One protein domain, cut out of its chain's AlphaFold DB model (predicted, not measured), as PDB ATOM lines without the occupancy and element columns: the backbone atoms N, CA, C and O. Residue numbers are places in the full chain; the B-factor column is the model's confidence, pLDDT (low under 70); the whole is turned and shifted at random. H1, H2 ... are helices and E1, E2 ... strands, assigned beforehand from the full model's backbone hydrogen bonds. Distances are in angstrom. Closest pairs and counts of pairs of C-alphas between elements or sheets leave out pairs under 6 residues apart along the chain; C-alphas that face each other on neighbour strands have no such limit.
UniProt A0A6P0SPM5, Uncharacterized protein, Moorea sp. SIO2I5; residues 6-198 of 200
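Overview. This is residues 6 to 198 of the 200 residues of an uncharacterized protein of Moorea sp. SIO2I5 (UniProt A0A6P0SPM5). Little regular structure: winding loops surround a small antiparallel sheet, E1 E2 E3, with E3 near the middle, short helices round about, and residues 173 to 180 sticking out. The printed part has 193 residues, 71 in named elements, mostly helix, ordered H1 H2 E1 E2 H3 H4 E3 H5 H6. It is compact, radius of gyration of the C-alphas 17.5 A, spanning 54 by 42 by 40 A.

Along the chain. H1, residues 6 to 14, begins at C-alpha (142.313, 98.818, 102.387). H2 is 25 to 38, 20.2 A long, E1 45 to 48, E2 53 to 58, H3 65 to 70, H4 74 to 84, E3 94 to 96, H5 111 to 119, and H6 188 to 196, ending at C-alpha (126.099, 123.675, 117.090).

Arrangement. E1 and E2 form a hairpin (N 46 to O 56, 2.9 A). E2 also neighbours E3, antiparallel, with N 57 and O 95 2.8 A apart. H2 touches H3 with residues 30 to 34 alone, the closest C-alphas, Leu 31 and Val 66, 6.5 A apart. H1 is close to H4 but not clearly touching, C-alphas of Val 8 and Ile 83 6.9 A apart; so is H5 to H6, Asp 119 and Ile 188, 6.2 A. Every O i to N i+4 pair is within hydrogen-bond range in H1, H3 and H5, against 8 of 10 in H2, 6 of 7 in H4 and 3 of 5 in H6.

Size, cuts and confidence. The printed part has no cut. The links E3 to H5 and H5 to H6, 68 residues, are long. Residues 161 to 198 are among those under pLDDT 70.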
ATOM      1  N   SER A   6     141.243  99.432 101.597       97.56
ATOM      2  CA  SER A   6     142.313  98.818 102.387       97.56
ATOM      3  C   SER A   6     142.654  99.607 103.654       97.56
ATOM      4  O   SER A   6     142.898  98.995 104.688       97.56
ATOM      5  N   GLN A   7     142.653 100.942 103.599       97.50
ATOM      6  CA  GLN A   7     142.882 101.788 104.772       97.50
ATOM      7  C   GLN A   7     141.709 101.696 105.748       97.50
ATOM      8  O   GLN A   7     141.934 101.539 106.943       97.50
ATOM      9  N   VAL A   8     140.470 101.726 105.250       97.06
ATOM     10  CA  VAL A   8     139.274 101.558 106.092       97.06
ATOM     11  C   VAL A   8     139.293 100.194 106.784       97.06
ATOM     12  O   VAL A   8     139.190 100.129 108.004       97.06
ATOM     13  N   ASN A   9     139.546  99.116 106.038       97.06
ATOM     14  CA  ASN A   9     139.623  97.766 106.599       97.06
ATOM     15  C   ASN A   9     140.743  97.633 107.641       97.06
ATOM     16  O   ASN A   9     140.554  96.972 108.659       97.06
ATOM     17  N   ASN A  10     141.898  98.270 107.415       97.25
ATOM     18  CA  ASN A  10     142.997  98.264 108.382       97.25
ATOM     19  C   ASN A  10     142.640  99.045 109.654       97.25
ATOM     20  O   ASN A  10     142.974  98.621 110.755       97.25
ATOM     21  N   PHE A  11     141.914 100.161 109.525       97.00
ATOM     22  CA  PHE A  11     141.401 100.893 110.681       97.00
ATOM     23  C   PHE A  11     140.428 100.030 111.495       97.00
ATOM     24  O   PHE A  11     140.538  99.952 112.716       97.00
ATOM     25  N   GLU A  12     139.506  99.332 110.831       95.38
ATOM     26  CA  GLU A  12     138.560  98.429 111.493       95.38
ATOM     27  C   GLU A  12     139.263  97.245 112.178       95.38
ATOM     28  O   GLU A  12     138.874  96.838 113.282       95.38
ATOM     29  N   SER A  13     140.310  96.688 111.554       96.62
ATOM     30  CA  SER A  13     141.030  95.533 112.091       96.62
ATOM     31  C   SER A  13     141.967  95.901 113.241       96.62
ATOM     32  O   SER A  13     141.872  95.266 114.297       96.62
ATOM     33  N   GLU A  14     142.794  96.935 113.060       96.81
ATOM     34  CA  GLU A  14     143.896  97.301 113.959       96.81
ATOM     35  C   GLU A  14     143.562  98.447 114.920       96.81
ATOM     36  O   GLU A  14     144.226  98.592 115.945       96.81
ATOM     37  N   GLY A  15     142.539  99.251 114.621       94.56
ATOM     38  CA  GLY A  15     142.112 100.391 115.441       94.56
ATOM     39  C   GLY A  15     142.846 101.698 115.143       94.56
ATOM     40  O   GLY A  15     142.564 102.713 115.777       94.56
ATOM     41  N   TYR A  16     143.782 101.695 114.190       95.94
ATOM     42  CA  TYR A  16     144.499 102.885 113.737       95.94
ATOM     43  C   TYR A  16     144.993 102.725 112.294       95.94
ATOM     44  O   TYR A  16     145.143 101.617 111.781       95.94
ATOM     45  N   ILE A  17     145.276 103.856 111.647       96.19
ATOM     46  CA  ILE A  17     145.970 103.928 110.357       96.19
ATOM     47  C   ILE A  17     146.960 105.085 110.370       96.19
ATOM     48  O   ILE A  17     146.701 106.118 110.985       96.19
ATOM     49  N   LEU A  18     148.076 104.920 109.660       94.25
ATOM     50  CA  LEU A  18     149.017 106.000 109.390       94.25
ATOM     51  C   LEU A  18     148.766 106.548 107.986       94.25
ATOM     52  O   LEU A  18     148.737 105.797 107.011       94.25
ATOM     53  N   LEU A  19     148.584 107.863 107.895       93.81
ATOM     54  CA  LEU A  19     148.417 108.577 106.635       93.81
ATOM     55  C   LEU A  19     149.608 109.512 106.442       93.81
ATOM     56  O   LEU A  19     149.685 110.583 107.044       93.81
ATOM     57  N   GLU A  20     150.550 109.093 105.608       92.19
ATOM     58  CA  GLU A  20     151.743 109.881 105.311       92.19
ATOM     59  C   GLU A  20     151.435 111.037 104.353       92.19
ATOM     60  O   GLU A  20     150.496 110.978 103.556       92.19
ATOM     61  N   ASN A  21     152.254 112.090 104.413       90.19
ATOM     62  CA  ASN A  21     152.178 113.246 103.513       90.19
ATOM     63  C   ASN A  21     150.812 113.959 103.528       90.19
ATOM     64  O   ASN A  21     150.379 114.545 102.535       90.19
ATOM     65  N   CYS A  22     150.122 113.932 104.676       92.50
ATOM     66  CA  CYS A  22     148.873 114.669 104.867       92.50
ATOM     67  C   CYS A  22     149.078 116.181 104.919       92.50
ATOM     68  O   CYS A  22     148.114 116.912 104.738       92.50
ATOM     69  N   LEU A  23     150.279 116.671 105.205       94.06
ATOM     70  CA  LEU A  23     150.629 118.085 105.170       94.06
ATOM     71  C   LEU A  23     151.829 118.248 104.236       94.06
ATOM     72  O   LEU A  23     152.723 117.406 104.223       94.06
ATOM     73  N   SER A  24     151.846 119.330 103.468       94.94
ATOM     74  CA  SER A  24     153.041 119.770 102.749       94.94
ATOM     75  C   SER A  24     154.071 120.374 103.706       94.94
ATOM     76  O   SER A  24     153.711 120.885 104.768       94.94
ATOM     77  N   GLU A  25     155.341 120.406 103.298       95.19
ATOM     78  CA  GLU A  25     156.422 121.030 104.078       95.19
ATOM     79  C   GLU A  25     156.111 122.488 104.450       95.19
ATOM     80  O   GLU A  25     156.355 122.912 105.575       95.19
ATOM     81  N   THR A  26     155.494 123.251 103.542       96.75
ATOM     82  CA  THR A  26     155.081 124.637 103.811       96.75
ATOM     83  C   THR A  26     153.979 124.721 104.866       96.75
ATOM     84  O   THR A  26     153.989 125.625 105.699       96.75
ATOM     85  N   GLU A  27     153.015 123.798 104.857       96.19
ATOM     86  CA  GLU A  27     151.963 123.767 105.880       96.19
ATOM     87  C   GLU A  27     152.537 123.399 107.249       96.19
ATOM     88  O   GLU A  27     152.162 124.019 108.245       96.19
ATOM     89  N   VAL A  28     153.477 122.449 107.290       95.75
ATOM     90  CA  VAL A  28     154.228 122.105 108.504       95.75
ATOM     91  C   VAL A  28     154.997 123.324 109.012       95.75
ATOM     92  O   VAL A  28     154.813 123.721 110.156       95.75
ATOM     93  N   GLU A  29     155.758 124.005 108.153       96.00
ATOM     94  CA  GLU A  29     156.534 125.192 108.529       96.00
ATOM     95  C   GLU A  29     155.656 126.304 109.134       96.00
ATOM     96  O   GLU A  29     156.032 126.941 110.123       96.00
ATOM     97  N   VAL A  30     154.470 126.541 108.563       96.56
ATOM     98  CA  VAL A  30     153.514 127.530 109.082       96.56
ATOM     99  C   VAL A  30     152.999 127.133 110.470       96.56
ATOM    100  O   VAL A  30     152.890 127.997 111.342       96.56
ATOM    101  N   LEU A  31     152.712 125.849 110.697       94.81
ATOM    102  CA  LEU A  31     152.294 125.339 112.006       94.81
ATOM    103  C   LEU A  31     153.413 125.483 113.041       94.81
ATOM    104  O   LEU A  31     153.181 126.036 114.116       94.81
ATOM    105  N   THR A  32     154.630 125.056 112.702       92.88
ATOM    106  CA  THR A  32     155.793 125.106 113.597       92.88
ATOM    107  C   THR A  32     156.115 126.541 114.015       92.88
ATOM    108  O   THR A  32     156.368 126.799 115.189       92.88
ATOM    109  N   LYS A  33     156.033 127.517 113.098       94.19
ATOM    110  CA  LYS A  33     156.271 128.945 113.409       94.19
ATOM    111  C   LYS A  33     155.236 129.559 114.356       94.19
ATOM    112  O   LYS A  33     155.526 130.549 115.032       94.19
ATOM    113  N   GLU A  34     154.036 128.995 114.419       92.56
ATOM    114  CA  GLU A  34     152.983 129.453 115.324       92.56
ATOM    115  C   GLU A  34     153.176 128.913 116.755       92.56
ATOM    116  O   GLU A  34     152.753 129.558 117.722       92.56
ATOM    117  N   LEU A  35     153.863 127.774 116.918       87.81
ATOM    118  CA  LEU A  35     154.046 127.111 118.214       87.81
ATOM    119  C   LEU A  35     154.650 128.026 119.291       87.81
ATOM    120  O   LEU A  35     154.040 128.109 120.356       87.81
ATOM    121  N   PRO A  36     155.750 128.780 119.065       86.69
ATOM    122  CA  PRO A  36     156.323 129.638 120.104       86.69
ATOM    123  C   PRO A  36     155.363 130.731 120.588       86.69
ATOM    124  O   PRO A  36     155.383 131.097 121.762       86.69
ATOM    125  N   HIS A  37     154.496 131.238 119.707       86.44
ATOM    126  CA  HIS A  37     153.515 132.270 120.049       86.44
ATOM    127  C   HIS A  37     152.398 131.714 120.936       86.44
ATOM    128  O   HIS A  37     151.974 132.360 121.896       86.44
ATOM    129  N   LEU A  38     151.924 130.505 120.633       83.38
ATOM    130  CA  LEU A  38     150.944 129.801 121.459       83.38
ATOM    131  C   LEU A  38     151.543 129.350 122.782       83.38
ATOM    132  O   LEU A  38     150.927 129.514 123.833       83.38
ATOM    133  N   ALA A  39     152.771 128.848 122.726       79.00
ATOM    134  CA  ALA A  39     153.506 128.386 123.877       79.00
ATOM    135  C   ALA A  39     153.838 129.512 124.847       79.00
ATOM    136  O   ALA A  39     154.294 129.160 125.912       79.00
ATOM    137  N   GLN A  40     153.624 130.802 124.546       80.56
ATOM    138  CA  GLN A  40     153.767 131.943 125.475       80.56
ATOM    139  C   GLN A  40     152.473 132.321 126.217       80.56
ATOM    140  O   GLN A  40     152.503 133.158 127.118       80.56
ATOM    141  N   LYS A  41     151.330 131.738 125.844       76.12
ATOM    142  CA  LYS A  41     150.014 132.116 126.368       76.12
ATOM    143  C   LYS A  41     149.640 131.291 127.597       76.12
ATOM    144  O   LYS A  41     149.267 130.128 127.473       76.12
ATOM    145  N   ASP A  42     149.678 131.911 128.772       68.56
ATOM    146  CA  ASP A  42     149.365 131.244 130.045       68.56
ATOM    147  C   ASP A  42     147.945 130.666 130.115       68.56
ATOM    148  O   ASP A  42     147.743 129.654 130.774       68.56
ATOM    149  N   ASP A  43     146.975 131.238 129.394       70.06
ATOM    150  CA  ASP A  43     145.596 130.729 129.343       70.06
ATOM    151  C   ASP A  43     145.436 129.436 128.526       70.06
ATOM    152  O   ASP A  43     144.381 128.806 128.584       70.06
ATOM    153  N   LEU A  44     146.461 129.035 127.767       65.94
ATOM    154  CA  LEU A  44     146.471 127.802 126.970       65.94
ATOM    155  C   LEU A  44     147.337 126.706 127.580       65.94
ATOM    156  O   LEU A  44     147.172 125.535 127.233       65.94
ATOM    157  N   ARG A  45     148.286 127.095 128.435       67.69
ATOM    158  CA  ARG A  45     149.316 126.219 128.977       67.69
ATOM    159  C   ARG A  45     148.744 125.297 130.031       67.69
ATOM    160  O   ARG A  45     148.159 125.740 131.016       67.69
ATOM    161  N   TRP A  46     149.044 124.018 129.874       65.88
ATOM    162  CA  TRP A  46     149.032 123.094 130.981       65.88
ATOM    163  C   TRP A  46     150.429 122.562 131.265       65.88
ATOM    164  O   TRP A  46     151.200 122.224 130.362       65.88
ATOM    165  N   VAL A  47     150.728 122.541 132.556       59.88
ATOM    166  CA  VAL A  47     152.040 122.279 133.115       59.88
ATOM    167  C   VAL A  47     151.926 121.053 134.009       59.88
ATOM    168  O   VAL A  47     151.164 121.070 134.977       59.88
ATOM    169  N   GLU A  48     152.659 119.996 133.672       51.03
ATOM    170  CA  GLU A  48     152.707 118.764 134.463       51.03
ATOM    171  C   GLU A  48     153.956 118.694 135.330       51.03
ATOM    172  O   GLU A  48     155.048 119.073 134.916       51.03
ATOM    173  N   GLY A  49     153.783 118.149 136.533       46.06
ATOM    174  CA  GLY A  49     154.885 117.831 137.432       46.06
ATOM    175  C   GLY A  49     155.561 119.040 138.087       46.06
ATOM    176  O   GLY A  49     155.164 120.198 137.950       46.06
ATOM    177  N   ALA A  50     156.603 118.743 138.864       42.41
ATOM    178  CA  ALA A  50     157.378 119.740 139.599       42.41
ATOM    179  C   ALA A  50     158.282 120.603 138.694       42.41
ATOM    180  O   ALA A  50     158.750 121.651 139.140       42.41
ATOM    181  N   SER A  51     158.526 120.179 137.446       50.78
ATOM    182  CA  SER A  51     159.470 120.825 136.523       50.78
ATOM    183  C   SER A  51     158.937 122.110 135.884       50.78
ATOM    184  O   SER A  51     159.721 122.924 135.414       50.78
ATOM    185  N   ARG A  52     157.624 122.363 135.973       52.31
ATOM    186  CA  ARG A  52     156.935 123.526 135.392       52.31
ATOM    187  C   ARG A  52     156.943 123.607 133.853       52.31
ATOM    188  O   ARG A  52     156.662 124.674 133.304       52.31
ATOM    189  N   ASP A  53     157.178 122.495 133.165       57.91
ATOM    190  CA  ASP A  53     157.242 122.474 131.701       57.91
ATOM    191  C   ASP A  53     155.848 122.441 131.060       57.91
ATOM    192  O   ASP A  53     154.930 121.762 131.526       57.91
ATOM    193  N   VAL A  54     155.677 123.189 129.968       57.94
ATOM    194  CA  VAL A  54     154.425 123.237 129.199       57.94
ATOM    195  C   VAL A  54     154.324 121.980 128.337       57.94
ATOM    196  O   VAL A  54     154.993 121.887 127.309       57.94
ATOM    197  N   ARG A  55     153.470 121.032 128.735       69.19
ATOM    198  CA  ARG A  55     153.372 119.713 128.084       69.19
ATOM    199  C   ARG A  55     152.180 119.588 127.138       69.19
ATOM    200  O   ARG A  55     152.268 118.949 126.089       69.19
ATOM    201  N   THR A  56     151.063 120.226 127.483       73.88
ATOM    202  CA  THR A  56     149.841 120.195 126.670       73.88
ATOM    203  C   THR A  56     149.245 121.589 126.573       73.88
ATOM    204  O   THR A  56     149.026 122.259 127.581       73.88
ATOM    205  N   LEU A  57     148.963 122.026 125.349       78.00
ATOM    206  CA  LEU A  57     148.185 123.222 125.069       78.00
ATOM    207  C   LEU A  57     146.771 122.810 124.670       78.00
ATOM    208  O   LEU A  57     146.569 122.042 123.726       78.00
ATOM    209  N   TYR A  58     145.778 123.346 125.366       76.62
ATOM    210  CA  TYR A  58     144.375 123.105 125.040       76.62
ATOM    211  C   TYR A  58     143.838 124.223 124.155       76.62
ATOM    212  O   TYR A  58     144.342 125.342 124.178       76.62
ATOM    213  N   ILE A  59     142.790 123.926 123.381       76.25
ATOM    214  CA  ILE A  59     141.963 124.919 122.668       76.25
ATOM    215  C   ILE A  59     142.730 125.935 121.796       76.25
ATOM    216  O   ILE A  59     142.196 127.001 121.478       76.25
ATOM    217  N   THR A  60     143.954 125.623 121.353       80.38
ATOM    218  CA  THR A  60     144.790 126.563 120.580       80.38
ATOM    219  C   THR A  60     144.115 127.002 119.280       80.38
ATOM    220  O   THR A  60     144.269 128.149 118.866       80.38
ATOM    221  N   HIS A  61     143.268 126.149 118.698       81.62
ATOM    222  CA  HIS A  61     142.421 126.451 117.540       81.62
ATOM    223  C   HIS A  61     141.452 127.634 117.750       81.62
ATOM    224  O   HIS A  61     140.933 128.177 116.778       81.62
ATOM    225  N   THR A  62     141.173 128.049 118.991       83.06
ATOM    226  CA  THR A  62     140.354 129.242 119.287       83.06
ATOM    227  C   THR A  62     141.178 130.531 119.310       83.06
ATOM    228  O   THR A  62     140.628 131.623 119.176       83.06
ATOM    229  N   LYS A  63     142.501 130.418 119.479       83.38
ATOM    230  CA  LYS A  63     143.431 131.550 119.604       83.38
ATOM    231  C   LYS A  63     144.379 131.697 118.418       83.38
ATOM    232  O   LYS A  63     144.951 132.771 118.254       83.38
ATOM    233  N   SER A  64     144.532 130.658 117.601       89.75
ATOM    234  CA  SER A  64     145.355 130.663 116.397       89.75
ATOM    235  C   SER A  64     144.513 130.366 115.169       89.75
ATOM    236  O   SER A  64     143.882 129.314 115.073       89.75
ATOM    237  N   LYS A  65     144.564 131.271 114.188       92.81
ATOM    238  CA  LYS A  65     143.942 131.054 112.875       92.81
ATOM    239  C   LYS A  65     144.573 129.873 112.137       92.81
ATOM    240  O   LYS A  65     143.867 129.187 111.406       92.81
ATOM    241  N   VAL A  66     145.865 129.621 112.353       94.38
ATOM    242  CA  VAL A  66     146.593 128.516 111.717       94.38
ATOM    243  C   VAL A  66     146.027 127.179 112.191       94.38
ATOM    244  O   VAL A  66     145.560 126.380 111.383       94.38
ATOM    245  N   PHE A  67     145.956 126.965 113.506       92.25
ATOM    246  CA  PHE A  67     145.389 125.733 114.066       92.25
ATOM    247  C   PHE A  67     143.867 125.644 113.897       92.25
ATOM    248  O   PHE A  67     143.318 124.549 113.787       92.25
ATOM    249  N   ASN A  68     143.174 126.782 113.808       92.12
ATOM    250  CA  ASN A  68     141.766 126.820 113.421       92.12
ATOM    251  C   ASN A  68     141.542 126.306 111.990       92.12
ATOM    252  O   ASN A  68     140.562 125.606 111.735       92.12
ATOM    253  N   HIS A  69     142.445 126.644 111.067       93.81
ATOM    254  CA  HIS A  69     142.392 126.160 109.695       93.81
ATOM    255  C   HIS A  69     142.760 124.676 109.612       93.81
ATOM    256  O   HIS A  69     142.064 123.929 108.930       93.81
ATOM    257  N   LEU A  70     143.776 124.236 110.368       94.56
ATOM    258  CA  LEU A  70     144.198 122.831 110.437       94.56
ATOM    259  C   LEU A  70     143.010 121.895 110.698       94.56
ATOM    260  O   LEU A  70     142.781 120.966 109.930       94.56
ATOM    261  N   ILE A  71     142.209 122.167 111.734       92.31
ATOM    262  CA  ILE A  71     141.068 121.309 112.101       92.31
ATOM    263  C   ILE A  71     139.917 121.327 111.081       92.31
ATOM    264  O   ILE A  71     138.998 120.524 111.192       92.31
ATOM    265  N   ARG A  72     139.945 122.250 110.112       92.75
ATOM    266  CA  ARG A  72     138.943 122.395 109.041       92.75
ATOM    267  C   ARG A  72     139.443 121.914 107.689       92.75
ATOM    268  O   ARG A  72     138.737 122.044 106.693       92.75
ATOM    269  N   LEU A  73     140.660 121.380 107.622       94.88
ATOM    270  CA  LEU A  73     141.198 120.887 106.368       94.88
ATOM    271  C   LEU A  73     140.281 119.788 105.813       94.88
ATOM    272  O   LEU A  73     140.112 118.758 106.477       94.88
ATOM    273  N   PRO A  74     139.763 119.929 104.574       94.06
ATOM    274  CA  PRO A  74     138.874 118.931 103.980       94.06
ATOM    275  C   PRO A  74     139.506 117.544 103.964       94.06
ATOM    276  O   PRO A  74     138.821 116.526 104.039       94.06
ATOM    277  N   ARG A  75     140.843 117.488 103.891       93.88
ATOM    278  CA  ARG A  75     141.547 116.217 103.882       93.88
ATOM    279  C   ARG A  75     141.432 115.437 105.192       93.88
ATOM    280  O   ARG A  75     141.242 114.230 105.119       93.88
ATOM    281  N   LEU A  76     141.465 116.127 106.328       93.00
ATOM    282  CA  LEU A  76     141.309 115.533 107.653       93.00
ATOM    283  C   LEU A  76     139.838 115.219 107.944       93.00
ATOM    284  O   LEU A  76     139.520 114.110 108.365       93.00
ATOM    285  N   LEU A  77     138.941 116.166 107.645       94.00
ATOM    286  CA  LEU A  77     137.507 116.008 107.898       94.00
ATOM    287  C   LEU A  77     136.912 114.830 107.129       94.00
ATOM    288  O   LEU A  77     136.316 113.957 107.741       94.00
ATOM    289  N   GLN A  78     137.156 114.737 105.820       94.81
ATOM    290  CA  GLN A  78     136.624 113.636 105.010       94.81
ATOM    291  C   GLN A  78     137.097 112.259 105.503       94.81
ATOM    292  O   GLN A  78     136.321 111.313 105.473       94.81
ATOM    293  N   ALA A  79     138.344 112.136 105.978       95.25
ATOM    294  CA  ALA A  79     138.837 110.869 106.520       95.25
ATOM    295  C   ALA A  79     138.080 110.480 107.802       95.25
ATOM    296  O   ALA A  79     137.667 109.331 107.953       95.25
ATOM    297  N   ALA A  80     137.835 111.445 108.697       94.88
ATOM    298  CA  ALA A  80     137.030 111.221 109.895       94.88
ATOM    299  C   ALA A  80     135.562 110.905 109.567       94.88
ATOM    300  O   ALA A  80     134.996 109.991 110.160       94.88
ATOM    301  N   GLU A  81     134.959 111.615 108.611       95.19
ATOM    302  CA  GLU A  81     133.581 111.375 108.167       95.19
ATOM    303  C   GLU A  81     133.410 109.993 107.533       95.19
ATOM    304  O   GLU A  81     132.392 109.344 107.758       95.19
ATOM    305  N   GLN A  82     134.407 109.513 106.780       95.81
ATOM    306  CA  GLN A  82     134.404 108.152 106.242       95.81
ATOM    307  C   GLN A  82     134.468 107.099 107.350       95.81
ATOM    308  O   GLN A  82     133.679 106.161 107.327       95.81
ATOM    309  N   ILE A  83     135.372 107.262 108.323       95.31
ATOM    310  CA  ILE A  83     135.518 106.323 109.448       95.31
ATOM    311  C   ILE A  83     134.248 106.290 110.308       95.31
ATOM    312  O   ILE A  83     133.785 105.220 110.694       95.31
ATOM    313  N   LEU A  84     133.671 107.456 110.609       93.38
ATOM    314  CA  LEU A  84     132.483 107.574 111.460       93.38
ATOM    315  C   LEU A  84     131.161 107.444 110.694       93.38
ATOM    316  O   LEU A  84     130.096 107.517 111.311       93.38
ATOM    317  N   ASN A  85     131.214 107.299 109.369       93.50
ATOM    318  CA  ASN A  85     130.062 107.252 108.468       93.50
ATOM    319  C   ASN A  85     129.003 108.336 108.773       93.50
ATOM    320  O   ASN A  85     127.796 108.083 108.799       93.50
ATOM    321  N   SER A  86     129.456 109.546 109.098       92.44
ATOM    322  CA  SER A  86     128.603 110.658 109.520       92.44
ATOM    323  C   SER A  86     129.336 111.991 109.405       92.44
ATOM    324  O   SER A  86     130.561 112.029 109.328       92.44
ATOM    325  N   GLN A  87     128.585 113.095 109.404       91.38
ATOM    326  CA  GLN A  87     129.180 114.424 109.559       91.38
ATOM    327  C   GLN A  87     129.822 114.560 110.937       91.38
ATOM    328  O   GLN A  87     129.249 114.138 111.946       91.38
ATOM    329  N   VAL A  88     130.976 115.222 110.985       91.75
ATOM    330  CA  VAL A  88     131.780 115.343 112.205       91.75
ATOM    331  C   VAL A  88     131.822 116.769 112.748       91.75
ATOM    332  O   VAL A  88     131.569 117.753 112.054       91.75
ATOM    333  N   TYR A  89     132.161 116.885 114.027       89.44
ATOM    334  CA  TYR A  89     132.499 118.147 114.679       89.44
ATOM    335  C   TYR A  89     133.673 117.918 115.635       89.44
ATOM    336  O   TYR A  89     133.977 116.784 116.005       89.44
ATOM    337  N   LEU A  90     134.334 118.997 116.054       88.56
ATOM    338  CA  LEU A  90     135.440 118.905 116.999       88.56
ATOM    339  C   LEU A  90     134.910 118.705 118.425       88.56
ATOM    340  O   LEU A  90     134.371 119.638 119.020       88.56
ATOM    341  N   HIS A  91     135.108 117.510 118.984       86.62
ATOM    342  CA  HIS A  91     134.791 117.223 120.390       86.62
ATOM    343  C   HIS A  91     135.872 117.736 121.343       86.62
ATOM    344  O   HIS A  91     135.571 118.382 122.341       86.62
ATOM    345  N   GLN A  92     137.142 117.477 121.036       84.12
ATOM    346  CA  GLN A  92     138.280 117.888 121.854       84.12
ATOM    347  C   GLN A  92     139.477 118.229 120.971       84.12
ATOM    348  O   GLN A  92     139.664 117.640 119.911       84.12
ATOM    349  N   TYR A  93     140.287 119.183 121.427       85.88
ATOM    350  CA  TYR A  93     141.531 119.564 120.776       85.88
ATOM    351  C   TYR A  93     142.644 119.716 121.806       85.88
ATOM    352  O   TYR A  93     142.522 120.512 122.746       85.88
ATOM    353  N   THR A  94     143.734 118.996 121.574       86.56
ATOM    354  CA  THR A  94     144.973 119.067 122.342       86.56
ATOM    355  C   THR A  94     146.151 119.205 121.396       86.56
ATOM    356  O   THR A  94     146.174 118.637 120.305       86.56
ATOM    357  N   LEU A  95     147.139 119.978 121.825       86.81
ATOM    358  CA  LEU A  95     148.439 120.068 121.185       86.81
ATOM    359  C   LEU A  95     149.470 119.652 122.225       86.81
ATOM    360  O   LEU A  95     149.614 120.305 123.255       86.81
ATOM    361  N   HIS A  96     150.157 118.547 121.963       84.75
ATOM    362  CA  HIS A  96     151.205 118.049 122.842       84.75
ATOM    363  C   HIS A  96     152.537 118.646 122.414       84.75
ATOM    364  O   HIS A  96     153.011 118.389 121.312       84.75
ATOM    365  N   HIS A  97     153.118 119.458 123.291       79.19
ATOM    366  CA  HIS A  97     154.447 120.015 123.107       79.19
ATOM    367  C   HIS A  97     155.410 119.170 123.941       79.19
ATOM    368  O   HIS A  97     155.488 119.316 125.161       79.19
ATOM    369  N   LYS A  98     156.075 118.217 123.283       77.31
ATOM    370  CA  LYS A  98     157.091 117.363 123.903       77.31
ATOM    371  C   LYS A  98     158.455 117.984 123.647       77.31
ATOM    372  O   LYS A  98     159.009 117.839 122.562       77.31
ATOM    373  N   GLU A  99     158.961 118.713 124.632       75.31
ATOM    374  CA  GLU A  99     160.302 119.276 124.548       75.31
ATOM    375  C   GLU A  99     161.353 118.154 124.559       75.31
ATOM    376  O   GLU A  99     161.200 117.133 125.229       75.31
ATOM    377  N   ALA A 100     162.412 118.308 123.765       76.19
ATOM    378  CA  ALA A 100     163.413 117.261 123.613       76.19
ATOM    379  C   ALA A 100     164.071 116.931 124.961       76.19
ATOM    380  O   ALA A 100     164.536 117.824 125.667       76.19
ATOM    381  N   LEU A 101     164.156 115.634 125.282       71.81
ATOM    382  CA  LEU A 101     164.757 115.107 126.518       71.81
ATOM    383  C   LEU A 101     164.040 115.531 127.815       71.81
ATOM    384  O   LEU A 101     164.550 115.262 128.905       71.81
ATOM    385  N   ILE A 102     162.874 116.171 127.707       69.81
ATOM    386  CA  ILE A 102     162.087 116.687 128.825       69.81
ATOM    387  C   ILE A 102     160.661 116.134 128.731       69.81
ATOM    388  O   ILE A 102     160.038 116.100 127.673       69.81
ATOM    389  N   GLY A 103     160.120 115.715 129.873       63.59
ATOM    390  CA  GLY A 103     158.768 115.176 129.980       63.59
ATOM    391  C   GLY A 103     158.729 113.660 130.159       63.59
ATOM    392  O   GLY A 103     159.652 112.927 129.815       63.59
ATOM    393  N   GLU A 104     157.638 113.194 130.759       67.19
ATOM    394  CA  GLU A 104     157.445 111.783 131.099       67.19
ATOM    395  C   GLU A 104     156.752 111.015 129.953       67.19
ATOM    396  O   GLU A 104     156.448 111.572 128.890       67.19
ATOM    397  N   GLY A 105     156.462 109.732 130.156       70.88
ATOM    398  CA  GLY A 105     155.531 108.993 129.301       70.88
ATOM    399  C   GLY A 105     154.077 109.393 129.572       70.88
ATOM    400  O   GLY A 105     153.766 109.995 130.600       70.88
ATOM    401  N   PHE A 106     153.180 109.074 128.642       77.38
ATOM    402  CA  PHE A 106     151.758 108.957 128.966       77.38
ATOM    403  C   PHE A 106     151.498 107.499 129.344       77.38
ATOM    404  O   PHE A 106     151.959 106.599 128.642       77.38
ATOM    405  N   GLU A 107     150.801 107.271 130.456       82.38
ATOM    406  CA  GLU A 107     150.429 105.922 130.892       82.38
ATOM    407  C   GLU A 107     149.505 105.248 129.872       82.38
ATOM    408  O   GLU A 107     148.810 105.913 129.099       82.38
ATOM    409  N   TRP A 108     149.467 103.916 129.882       84.75
ATOM    410  CA  TRP A 108     148.515 103.162 129.070       84.75
ATOM    411  C   TRP A 108     147.080 103.497 129.477       84.75
ATOM    412  O   TRP A 108     146.716 103.357 130.642       84.75
ATOM    413  N   HIS A 109     146.259 103.896 128.510       86.44
ATOM    414  CA  HIS A 109     144.867 104.263 128.742       86.44
ATOM    415  C   HIS A 109     144.004 104.047 127.494       86.44
ATOM    416  O   HIS A 109     144.494 103.697 126.421       86.44
ATOM    417  N   SER A 110     142.695 104.264 127.651       86.81
ATOM    418  CA  SER A 110     141.733 104.299 126.551       86.81
ATOM    419  C   SER A 110     140.858 105.540 126.643       86.81
ATOM    420  O   SER A 110     140.067 105.685 127.578       86.81
ATOM    421  N   ASP A 111     140.933 106.396 125.627       86.31
ATOM    422  CA  ASP A 111     140.107 107.604 125.519       86.31
ATOM    423  C   ASP A 111     138.606 107.294 125.532       86.31
ATOM    424  O   ASP A 111     137.809 108.058 126.082       86.31
ATOM    425  N   CYS A 112     138.198 106.147 124.979       83.88
ATOM    426  CA  CYS A 112     136.806 105.697 124.983       83.88
ATOM    427  C   CYS A 112     136.277 105.469 126.403       83.88
ATOM    428  O   CYS A 112     135.090 105.673 126.671       83.88
ATOM    429  N   TRP A 113     137.137 105.035 127.328       84.69
ATOM    430  CA  TRP A 113     136.757 104.860 128.724       84.69
ATOM    431  C   TRP A 113     136.494 106.214 129.398       84.69
ATOM    432  O   TRP A 113     135.422 106.396 129.981       84.69
ATOM    433  N   TYR A 114     137.390 107.193 129.227       82.81
ATOM    434  CA  TYR A 114     137.204 108.557 129.745       82.81
ATOM    435  C   TYR A 114     136.004 109.257 129.105       82.81
ATOM    436  O   TYR A 114     135.173 109.822 129.809       82.81
ATOM    437  N   SER A 115     135.838 109.146 127.786       83.31
ATOM    438  CA  SER A 115     134.712 109.748 127.056       83.31
ATOM    439  C   SER A 115     133.363 109.207 127.540       83.31
ATOM    440  O   SER A 115     132.408 109.963 127.723       83.31
ATOM    441  N   ARG A 116     133.276 107.904 127.831       84.31
ATOM    442  CA  ARG A 116     132.088 107.318 128.468       84.31
ATOM    443  C   ARG A 116     131.889 107.822 129.885       84.31
ATOM    444  O   ARG A 116     130.774 108.181 130.257       84.31
ATOM    445  N   LYS A 117     132.953 107.792 130.685       82.81
ATOM    446  CA  LYS A 117     132.890 108.061 132.120       82.81
ATOM    447  C   LYS A 117     132.607 109.529 132.434       82.81
ATOM    448  O   LYS A 117     131.867 109.804 133.376       82.81
ATOM    449  N   GLU A 118     133.207 110.438 131.676       81.06
ATOM    450  CA  GLU A 118     133.204 111.877 131.947       81.06
ATOM    451  C   GLU A 118     132.270 112.657 131.019       81.06
ATOM    452  O   GLU A 118     131.588 113.573 131.480       81.06
ATOM    453  N   ASP A 119     132.189 112.276 129.740       81.69
ATOM    454  CA  ASP A 119     131.411 113.005 128.727       81.69
ATOM    455  C   ASP A 119     130.068 112.324 128.375       81.69
ATOM    456  O   ASP A 119     129.283 112.869 127.594       81.69
ATOM    457  N   ASN A 120     129.778 111.152 128.959       83.25
ATOM    458  CA  ASN A 120     128.612 110.306 128.656       83.25
ATOM    459  C   ASN A 120     128.476 109.952 127.164       83.25
ATOM    460  O   ASN A 120     127.367 109.808 126.647       83.25
ATOM    461  N   ILE A 121     129.602 109.819 126.463       83.25
ATOM    462  CA  ILE A 121     129.620 109.463 125.043       83.25
ATOM    463  C   ILE A 121     129.612 107.939 124.903       83.25
ATOM    464  O   ILE A 121     130.506 107.296 125.451       83.25
ATOM    465  N   PRO A 122     128.641 107.340 124.185       80.06
ATOM    466  CA  PRO A 122     128.646 105.909 123.887       80.06
ATOM    467  C   PRO A 122     129.909 105.470 123.132       80.06
ATOM    468  O   PRO A 122     130.565 106.280 122.481       80.06
ATOM    469  N   GLU A 123     130.237 104.176 123.180       73.06
ATOM    470  CA  GLU A 123     131.362 103.641 122.399       73.06
ATOM    471  C   GLU A 123     131.214 103.941 120.898       73.06
ATOM    472  O   GLU A 123     130.105 104.054 120.368       73.06
ATOM    473  N   SER A 124     132.359 104.049 120.218       73.25
ATOM    474  CA  SER A 124     132.449 104.151 118.755       73.25
ATOM    475  C   SER A 124     131.794 105.397 118.139       73.25
ATOM    476  O   SER A 124     131.379 105.370 116.985       73.25
ATOM    477  N   GLN A 125     131.694 106.497 118.891       84.94
ATOM    478  CA  GLN A 125     131.161 107.782 118.404       84.94
ATOM    479  C   GLN A 125     132.244 108.838 118.128       84.94
ATOM    480  O   GLN A 125     131.928 109.945 117.699       84.94
ATOM    481  N   LEU A 126     133.512 108.527 118.407       90.94
ATOM    482  CA  LEU A 126     134.640 109.444 118.264       90.94
ATOM    483  C   LEU A 126     135.768 108.776 117.483       90.94
ATOM    484  O   LEU A 126     136.002 107.577 117.619       90.94
ATOM    485  N   VAL A 127     136.495 109.584 116.718       93.69
ATOM    486  CA  VAL A 127     137.778 109.224 116.114       93.69
ATOM    487  C   VAL A 127     138.800 110.284 116.501       93.69
ATOM    488  O   VAL A 127     138.496 111.480 116.498       93.69
ATOM    489  N   VAL A 128     140.005 109.850 116.857       93.69
ATOM    490  CA  VAL A 128     141.120 110.753 117.146       93.69
ATOM    491  C   VAL A 128     141.926 110.943 115.870       93.69
ATOM    492  O   VAL A 128     142.384 109.977 115.264       93.69
ATOM    493  N   LEU A 129     142.109 112.199 115.468       94.25
ATOM    494  CA  LEU A 129     143.038 112.570 114.407       94.25
ATOM    495  C   LEU A 129     144.304 113.137 115.040       94.25
ATOM    496  O   LEU A 129     144.300 114.256 115.553       94.25
ATOM    497  N   GLN A 130     145.388 112.368 114.988       93.50
ATOM    498  CA  GLN A 130     146.696 112.827 115.431       93.50
ATOM    499  C   GLN A 130     147.492 113.349 114.236       93.50
ATOM    500  O   GLN A 130     147.718 112.633 113.264       93.50
ATOM    501  N   VAL A 131     147.906 114.612 114.312       93.56
ATOM    502  CA  VAL A 131     148.698 115.271 113.271       93.56
ATOM    503  C   VAL A 131     150.111 115.473 113.795       93.56
ATOM    504  O   VAL A 131     150.306 116.156 114.799       93.56
ATOM    505  N   PHE A 132     151.086 114.884 113.110       92.50
ATOM    506  CA  PHE A 132     152.498 115.110 113.394       92.50
ATOM    507  C   PHE A 132     152.977 116.375 112.679       92.50
ATOM    508  O   PHE A 132     152.696 116.572 111.497       92.50
ATOM    509  N   ILE A 133     153.641 117.249 113.435       90.12
ATOM    510  CA  ILE A 133     154.218 118.520 112.961       90.12
ATOM    511  C   ILE A 133     155.759 118.450 112.998       90.12
ATOM    512  O   ILE A 133     156.424 119.262 112.370       90.12
ATOM    513  N   ASP A 134     156.302 117.429 113.662       88.50
ATOM    514  CA  ASP A 134     157.718 117.072 113.682       88.50
ATOM    515  C   ASP A 134     157.877 115.600 113.279       88.50
ATOM    516  O   ASP A 134     156.927 114.811 113.373       88.50
ATOM    517  N   ASP A 135     159.088 115.229 112.868       88.44
ATOM    518  CA  ASP A 135     159.435 113.842 112.569       88.44
ATOM    519  C   ASP A 135     159.316 112.961 113.822       88.44
ATOM    520  O   ASP A 135     159.851 113.264 114.892       88.44
ATOM    521  N   VAL A 136     158.631 111.826 113.676       87.62
ATOM    522  CA  VAL A 136     158.407 110.865 114.761       87.62
ATOM    523  C   VAL A 136     159.318 109.656 114.562       87.62
ATOM    524  O   VAL A 136     159.033 108.768 113.760       87.62
ATOM    525  N   THR A 137     160.423 109.613 115.308       84.25
ATOM    526  CA  THR A 137     161.403 108.517 115.273       84.25
ATOM    527  C   THR A 137     161.304 107.620 116.508       84.25
ATOM    528  O   THR A 137     160.963 108.065 117.605       84.25
ATOM    529  N   SER A 138     161.616 106.332 116.358       77.69
ATOM    530  CA  SER A 138     161.454 105.333 117.426       77.69
ATOM    531  C   SER A 138     162.433 105.475 118.598       77.69
ATOM    532  O   SER A 138     162.214 104.888 119.651       77.69
ATOM    533  N   ASP A 139     163.532 106.194 118.406       74.50
ATOM    534  CA  ASP A 139     164.665 106.286 119.329       74.50
ATOM    535  C   ASP A 139     164.604 107.505 120.257       74.50
ATOM    536  O   ASP A 139     165.003 107.402 121.416       74.50
ATOM    537  N   LEU A 140     164.105 108.645 119.768       72.06
ATOM    538  CA  LEU A 140     164.231 109.931 120.468       72.06
ATOM    539  C   LEU A 140     162.908 110.677 120.678       72.06
ATOM    540  O   LEU A 140     162.823 111.489 121.595       72.06
ATOM    541  N   SER A 141     161.872 110.410 119.873       74.00
ATOM    542  CA  SER A 141     160.636 111.215 119.907       74.00
ATOM    543  C   SER A 141     159.617 110.780 120.973       74.00
ATOM    544  O   SER A 141     158.673 111.515 121.270       74.00
ATOM    545  N   GLY A 142     159.777 109.581 121.550       81.56
ATOM    546  CA  GLY A 142     158.768 108.981 122.429       81.56
ATOM    547  C   GLY A 142     157.414 108.846 121.715       81.56
ATOM    548  O   GLY A 142     156.448 109.509 122.127       81.56
ATOM    549  N   PRO A 143     157.345 108.052 120.626       87.00
ATOM    550  CA  PRO A 143     156.161 107.953 119.782       87.00
ATOM    551  C   PRO A 143     154.967 107.404 120.561       87.00
ATOM    552  O   PRO A 143     155.116 106.714 121.572       87.00
ATOM    553  N   ILE A 144     153.761 107.690 120.068       88.56
ATOM    554  CA  ILE A 144     152.581 106.967 120.536       88.56
ATOM    555  C   ILE A 144     152.719 105.488 120.158       88.56
ATOM    556  O   ILE A 144     153.165 105.154 119.059       88.56
ATOM    557  N   VAL A 145     152.345 104.602 121.078       90.56
ATOM    558  CA  VAL A 145     152.347 103.158 120.856       90.56
ATOM    559  C   VAL A 145     150.920 102.660 121.006       90.56
ATOM    560  O   VAL A 145     150.255 102.954 121.997       90.56
ATOM    561  N   PHE A 146     150.461 101.894 120.024       91.94
ATOM    562  CA  PHE A 146     149.148 101.262 120.036       91.94
ATOM    563  C   PHE A 146     149.286  99.761 120.272       91.94
ATOM    564  O   PHE A 146     150.248  99.137 119.823       91.94
ATOM    565  N   LEU A 147     148.295  99.173 120.942       93.81
ATOM    566  CA  LEU A 147     148.077  97.730 120.967       93.81
ATOM    567  C   LEU A 147     147.081  97.398 119.845       93.81
ATOM    568  O   LEU A 147     145.896  97.713 120.005       93.81
ATOM    569  N   PRO A 148     147.518  96.821 118.709       95.94
ATOM    570  CA  PRO A 148     146.634  96.619 117.567       95.94
ATOM    571  C   PRO A 148     145.438  95.728 117.922       95.94
ATOM    572  O   PRO A 148     145.581  94.725 118.623       95.94
ATOM    573  N   GLY A 149     144.243  96.130 117.488       94.69
ATOM    574  CA  GLY A 149     142.989  95.415 117.740       94.69
ATOM    575  C   GLY A 149     142.398  95.601 119.142       94.69
ATOM    576  O   GLY A 149     141.274  95.157 119.383       94.69
ATOM    577  N   SER A 150     143.100  96.272 120.064       92.62
ATOM    578  CA  SER A 150     142.633  96.463 121.448       92.62
ATOM    579  C   SER A 150     141.345  97.287 121.568       92.62
ATOM    580  O   SER A 150     140.634  97.158 122.560       92.62
ATOM    581  N   HIS A 151     140.992  98.079 120.550       91.75
ATOM    582  CA  HIS A 151     139.736  98.839 120.488       91.75
ATOM    583  C   HIS A 151     138.482  97.958 120.436       91.75
ATOM    584  O   HIS A 151     137.388  98.452 120.699       91.75
ATOM    585  N   LYS A 152     138.625  96.672 120.090       90.81
ATOM    586  CA  LYS A 152     137.528  95.690 120.070       90.81
ATOM    587  C   LYS A 152     137.172  95.169 121.461       90.81
ATOM    588  O   LYS A 152     136.104  94.588 121.635       90.81
ATOM    589  N   GLU A 153     138.052  95.377 122.435       86.75
ATOM    590  CA  GLU A 153     137.851  94.950 123.812       86.75
ATOM    591  C   GLU A 153     137.292  96.103 124.649       86.75
ATOM    592  O   GLU A 153     137.834  97.211 124.691       86.75
ATOM    593  N   ALA A 154     136.204  95.839 125.371       74.06
ATOM    594  CA  ALA A 154     135.629  96.826 126.271       74.06
ATOM    595  C   ALA A 154     136.493  96.952 127.536       74.06
ATOM    596  O   ALA A 154     136.451  96.110 128.436       74.06
ATOM    597  N   ILE A 155     137.248  98.045 127.645       77.19
ATOM    598  CA  ILE A 155     137.945  98.394 128.889       77.19
ATOM    599  C   ILE A 155     136.899  98.850 129.909       77.19
ATOM    600  O   ILE A 155     136.205  99.845 129.707       77.19
ATOM    601  N   SER A 156     136.763  98.100 131.004       72.31
ATOM    602  CA  SER A 156     135.761  98.356 132.049       72.31
ATOM    603  C   SER A 156     136.242  99.349 133.112       72.31
ATOM    604  O   SER A 156     135.442 100.098 133.677       72.31
ATOM    605  N   ILE A 157     137.550  99.394 133.370       75.00
ATOM    606  CA  ILE A 157     138.171 100.309 134.323       75.00
ATOM    607  C   ILE A 157     139.596 100.639 133.888       75.00
ATOM    608  O   ILE A 157     140.375  99.738 133.581       75.00
ATOM    609  N   ASP A 158     139.937 101.923 133.898       74.44
ATOM    610  CA  ASP A 158     141.330 102.351 133.850       74.44
ATOM    611  C   ASP A 158     141.939 102.182 135.263       74.44
ATOM    612  O   ASP A 158     141.429 102.771 136.229       74.44
ATOM    613  N   PRO A 159     142.988 101.351 135.438       70.19
ATOM    614  CA  PRO A 159     143.581 101.081 136.747       70.19
ATOM    615  C   PRO A 159     144.230 102.320 137.382       70.19
ATOM    616  O   PRO A 159     144.312 102.396 138.612       70.19
ATOM    617  N   TYR A 160     144.633 103.305 136.580       70.00
ATOM    618  CA  TYR A 160     145.242 104.548 137.045       70.00
ATOM    619  C   TYR A 160     144.204 105.580 137.486       70.00
ATOM    620  O   TYR A 160     144.519 106.464 138.285       70.00
ATOM    621  N   TYR A 161     142.939 105.423 137.085       69.25
ATOM    622  CA  TYR A 161     141.880 106.364 137.443       69.25
ATOM    623  C   TYR A 161     141.650 106.492 138.956       69.25
ATOM    624  O   TYR A 161     141.270 107.551 139.444       69.25
ATOM    625  N   LYS A 162     141.909 105.441 139.748       62.53
ATOM    626  CA  LYS A 162     141.781 105.524 141.220       62.53
ATOM    627  C   LYS A 162     142.783 106.489 141.855       62.53
ATOM    628  O   LYS A 162     142.485 107.065 142.898       62.53
ATOM    629  N   ASN A 163     143.947 106.644 141.231       59.91
ATOM    630  CA  ASN A 163     144.993 107.570 141.658       59.91
ATOM    631  C   ASN A 163     144.894 108.913 140.924       59.91
ATOM    632  O   ASN A 163     145.579 109.865 141.296       59.91
ATOM    633  N   TYR A 164     144.035 108.994 139.905       56.50
ATOM    634  CA  TYR A 164     143.763 110.213 139.168       56.50
ATOM    635  C   TYR A 164     143.020 111.201 140.069       56.50
ATOM    636  O   TYR A 164     141.800 111.158 140.244       56.50
ATOM    637  N   GLN A 165     143.776 112.113 140.670       51.91
ATOM    638  CA  GLN A 165     143.210 113.301 141.279       51.91
ATOM    639  C   GLN A 165     143.003 114.323 140.173       51.91
ATOM    640  O   GLN A 165     143.964 114.914 139.685       51.91
ATOM    641  N   ARG A 166     141.740 114.544 139.790       46.94
ATOM    642  CA  ARG A 166     141.385 115.697 138.958       46.94
ATOM    643  C   ARG A 166     141.929 116.934 139.675       46.94
ATOM    644  O   ARG A 166     141.500 117.173 140.809       46.94
ATOM    645  N   PRO A 167     142.864 117.693 139.089       43.12
ATOM    646  CA  PRO A 167     143.446 118.790 139.830       43.12
ATOM    647  C   PRO A 167     142.337 119.805 140.094       43.12
ATOM    648  O   PRO A 167     141.597 120.194 139.184       43.12
ATOM    649  N   GLN A 168     142.169 120.189 141.361       38.16
ATOM    650  CA  GLN A 168     141.337 121.337 141.687       38.16
ATOM    651  C   GLN A 168     141.882 122.531 140.901       38.16
ATOM    652  O   GLN A 168     143.093 122.711 140.780       38.16
ATOM    653  N   SER A 169     140.976 123.322 140.342       40.06
ATOM    654  CA  SER A 169     141.182 124.524 139.522       40.06
ATOM    655  C   SER A 169     142.008 125.648 140.180       40.06
ATOM    656  O   SER A 169     141.963 126.793 139.737       40.06
ATOM    657  N   ASP A 170     142.756 125.355 141.236       32.19
ATOM    658  CA  ASP A 170     143.303 126.319 142.185       32.19
ATOM    659  C   ASP A 170     144.666 126.893 141.758       32.19
ATOM    660  O   ASP A 170     145.275 127.661 142.499       32.19
ATOM    661  N   ILE A 171     145.139 126.586 140.542       38.31
ATOM    662  CA  ILE A 171     146.362 127.180 139.961       38.31
ATOM    663  C   ILE A 171     146.031 128.377 139.042       38.31
ATOM    664  O   ILE A 171     146.879 128.871 138.308       38.31
ATOM    665  N   VAL A 172     144.812 128.922 139.113       35.66
ATOM    666  CA  VAL A 172     144.532 130.279 138.616       35.66
ATOM    667  C   VAL A 172     144.479 131.218 139.826       35.66
ATOM    668  O   VAL A 172     143.673 130.979 140.727       35.66
ATOM    669  N   PRO A 173     145.301 132.287 139.895       31.30
ATOM    670  CA  PRO A 173     145.242 133.250 140.987       31.30
ATOM    671  C   PRO A 173     143.806 133.734 141.201       31.30
ATOM    672  O   PRO A 173     143.126 134.147 140.263       31.30
ATOM    673  N   ASN A 174     143.380 133.663 142.457       31.62
ATOM    674  CA  ASN A 174     142.012 133.634 142.981       31.62
ATOM    675  C   ASN A 174     141.157 134.914 142.766       31.62
ATOM    676  O   ASN A 174     140.361 135.278 143.625       31.62
ATOM    677  N   ASN A 175     141.315 135.637 141.650       30.42
ATOM    678  CA  ASN A 175     140.735 136.971 141.444       30.42
ATOM    679  C   ASN A 175     139.822 137.124 140.214       30.42
ATOM    680  O   ASN A 175     139.542 138.248 139.800       30.42
ATOM    681  N   ARG A 176     139.270 136.040 139.656       30.19
ATOM    682  CA  ARG A 176     138.163 136.137 138.685       30.19
ATOM    683  C   ARG A 176     136.990 135.238 139.068       30.19
ATOM    684  O   ARG A 176     136.883 134.092 138.652       30.19
ATOM    685  N   ARG A 177     136.072 135.800 139.862       34.12
ATOM    686  CA  ARG A 177     134.694 135.305 139.993       34.12
ATOM    687  C   ARG A 177     133.904 135.683 138.738       34.12
ATOM    688  O   ARG A 177     133.305 136.750 138.701       34.12
ATOM    689  N   SER A 178     133.884 134.815 137.738       30.19
ATOM    690  CA  SER A 178     132.877 134.822 136.665       30.19
ATOM    691  C   SER A 178     133.088 133.587 135.804       30.19
ATOM    692  O   SER A 178     134.169 133.492 135.249       30.19
ATOM    693  N   SER A 179     132.116 132.663 135.756       30.17
ATOM    694  CA  SER A 179     131.713 131.748 134.650       30.17
ATOM    695  C   SER A 179     132.725 131.173 133.627       30.17
ATOM    696  O   SER A 179     132.316 130.539 132.664       30.17
ATOM    697  N   GLU A 180     134.024 131.341 133.814       33.78
ATOM    698  CA  GLU A 180     135.119 131.027 132.900       33.78
ATOM    699  C   GLU A 180     136.127 130.161 133.665       33.78
ATOM    700  O   GLU A 180     137.293 130.499 133.852       33.78
ATOM    701  N   GLN A 181     135.633 129.041 134.192       35.16
ATOM    702  CA  GLN A 181     136.454 127.987 134.780       35.16
ATOM    703  C   GLN A 181     137.033 127.141 133.637       35.16
ATOM    704  O   GLN A 181     136.477 126.112 133.263       35.16
ATOM    705  N   TRP A 182     138.116 127.614 133.023       33.81
ATOM    706  CA  TRP A 182     138.838 126.873 131.986       33.81
ATOM    707  C   TRP A 182     139.651 125.753 132.646       33.81
ATOM    708  O   TRP A 182     140.745 125.986 133.149       33.81
ATOM    709  N   GLY A 183     139.078 124.549 132.719       35.91
ATOM    710  CA  GLY A 183     139.680 123.405 133.403       35.91
ATOM    711  C   GLY A 183     139.862 122.197 132.493       35.91
ATOM    712  O   GLY A 183     138.871 121.620 132.077       35.91
ATOM    713  N   PHE A 184     141.118 121.772 132.293       48.81
ATOM    714  CA  PHE A 184     141.600 120.422 131.902       48.81
ATOM    715  C   PHE A 184     141.148 119.808 130.569       48.81
ATOM    716  O   PHE A 184     141.755 118.871 130.067       48.81
ATOM    717  N   SER A 185     140.105 120.340 129.974       51.84
ATOM    718  CA  SER A 185     139.593 120.092 128.637       51.84
ATOM    719  C   SER A 185     138.460 121.105 128.459       51.84
ATOM    720  O   SER A 185     138.135 121.870 129.371       51.84
ATOM    721  N   MET A 186     137.845 121.178 127.286       55.88
ATOM    722  CA  MET A 186     136.595 121.934 127.211       55.88
ATOM    723  C   MET A 186     135.584 121.311 128.178       55.88
ATOM    724  O   MET A 186     135.464 120.089 128.247       55.88
ATOM    725  N   SER A 187     134.842 122.131 128.921       59.94
ATOM    726  CA  SER A 187     133.695 121.626 129.682       59.94
ATOM    727  C   SER A 187     132.748 120.868 128.748       59.94
ATOM    728  O   SER A 187     132.667 121.179 127.557       59.94
ATOM    729  N   ILE A 188     131.992 119.908 129.284       64.00
ATOM    730  CA  ILE A 188     131.006 119.153 128.500       64.00
ATOM    731  C   ILE A 188     130.091 120.101 127.700       64.00
ATOM    732  O   ILE A 188     129.873 119.903 126.509       64.00
ATOM    733  N   GLU A 189     129.661 121.214 128.303       58.31
ATOM    734  CA  GLU A 189     128.844 122.237 127.647       58.31
ATOM    735  C   GLU A 189     129.556 122.890 126.451       58.31
ATOM    736  O   GLU A 189     128.957 123.047 125.388       58.31
ATOM    737  N   GLN A 190     130.842 123.226 126.583       64.62
ATOM    738  CA  GLN A 190     131.646 123.781 125.489       64.62
ATOM    739  C   GLN A 190     131.849 122.766 124.355       64.62
ATOM    740  O   GLN A 190     131.696 123.130 123.189       64.62
ATOM    741  N   LYS A 191     132.115 121.494 124.686       69.75
ATOM    742  CA  LYS A 191     132.243 120.402 123.706       69.75
ATOM    743  C   LYS A 191     130.957 120.257 122.882       69.75
ATOM    744  O   LYS A 191     130.987 120.316 121.654       69.75
ATOM    745  N   TYR A 192     129.795 120.210 123.539       67.38
ATOM    746  CA  TYR A 192     128.501 120.145 122.848       67.38
ATOM    747  C   TYR A 192     128.083 121.465 122.174       67.38
ATOM    748  O   TYR A 192     127.255 121.446 121.261       67.38
ATOM    749  N   ARG A 193     128.638 122.618 122.571       66.31
ATOM    750  CA  ARG A 193     128.409 123.896 121.881       66.31
ATOM    751  C   ARG A 193     129.091 123.931 120.517       66.31
ATOM    752  O   ARG A 193     128.455 124.376 119.566       66.31
ATOM    753  N   LEU A 194     130.304 123.388 120.387       63.69
ATOM    754  CA  LEU A 194     130.976 123.264 119.086       63.69
ATOM    755  C   LEU A 194     130.172 122.427 118.085       63.69
ATOM    756  O   LEU A 194     130.163 122.742 116.900       63.69
ATOM    757  N   LYS A 195     129.410 121.426 118.552       63.22
ATOM    758  CA  LYS A 195     128.462 120.680 117.704       63.22
ATOM    759  C   LYS A 195     127.449 121.598 117.007       63.22
ATOM    760  O   LYS A 195     127.034 121.311 115.889       63.22
ATOM    761  N   LYS A 196     127.028 122.686 117.665       57.44
ATOM    762  CA  LYS A 196     126.099 123.675 117.090       57.44
ATOM    763  C   LYS A 196     126.790 124.629 116.113       57.44
ATOM    764  O   LYS A 196     126.124 125.169 115.240       57.44
ATOM    765  N   GLU A 197     128.097 124.825 116.253       59.38
ATOM    766  CA  GLU A 197     128.925 125.721 115.438       59.38
ATOM    767  C   GLU A 197     129.654 124.948 114.319       59.38
ATOM    768  O   GLU A 197     130.829 125.213 114.092       59.38
ATOM    769  N   GLN A 198     128.983 123.972 113.677       57.31
ATOM    770  CA  GLN A 198     129.549 122.994 112.724       57.31
ATOM    771  C   GLN A 198     130.777 123.501 111.944       57.31
ATOM    772  O   GLN A 198     130.780 124.622 111.435       57.31
TER     773      GLN A 198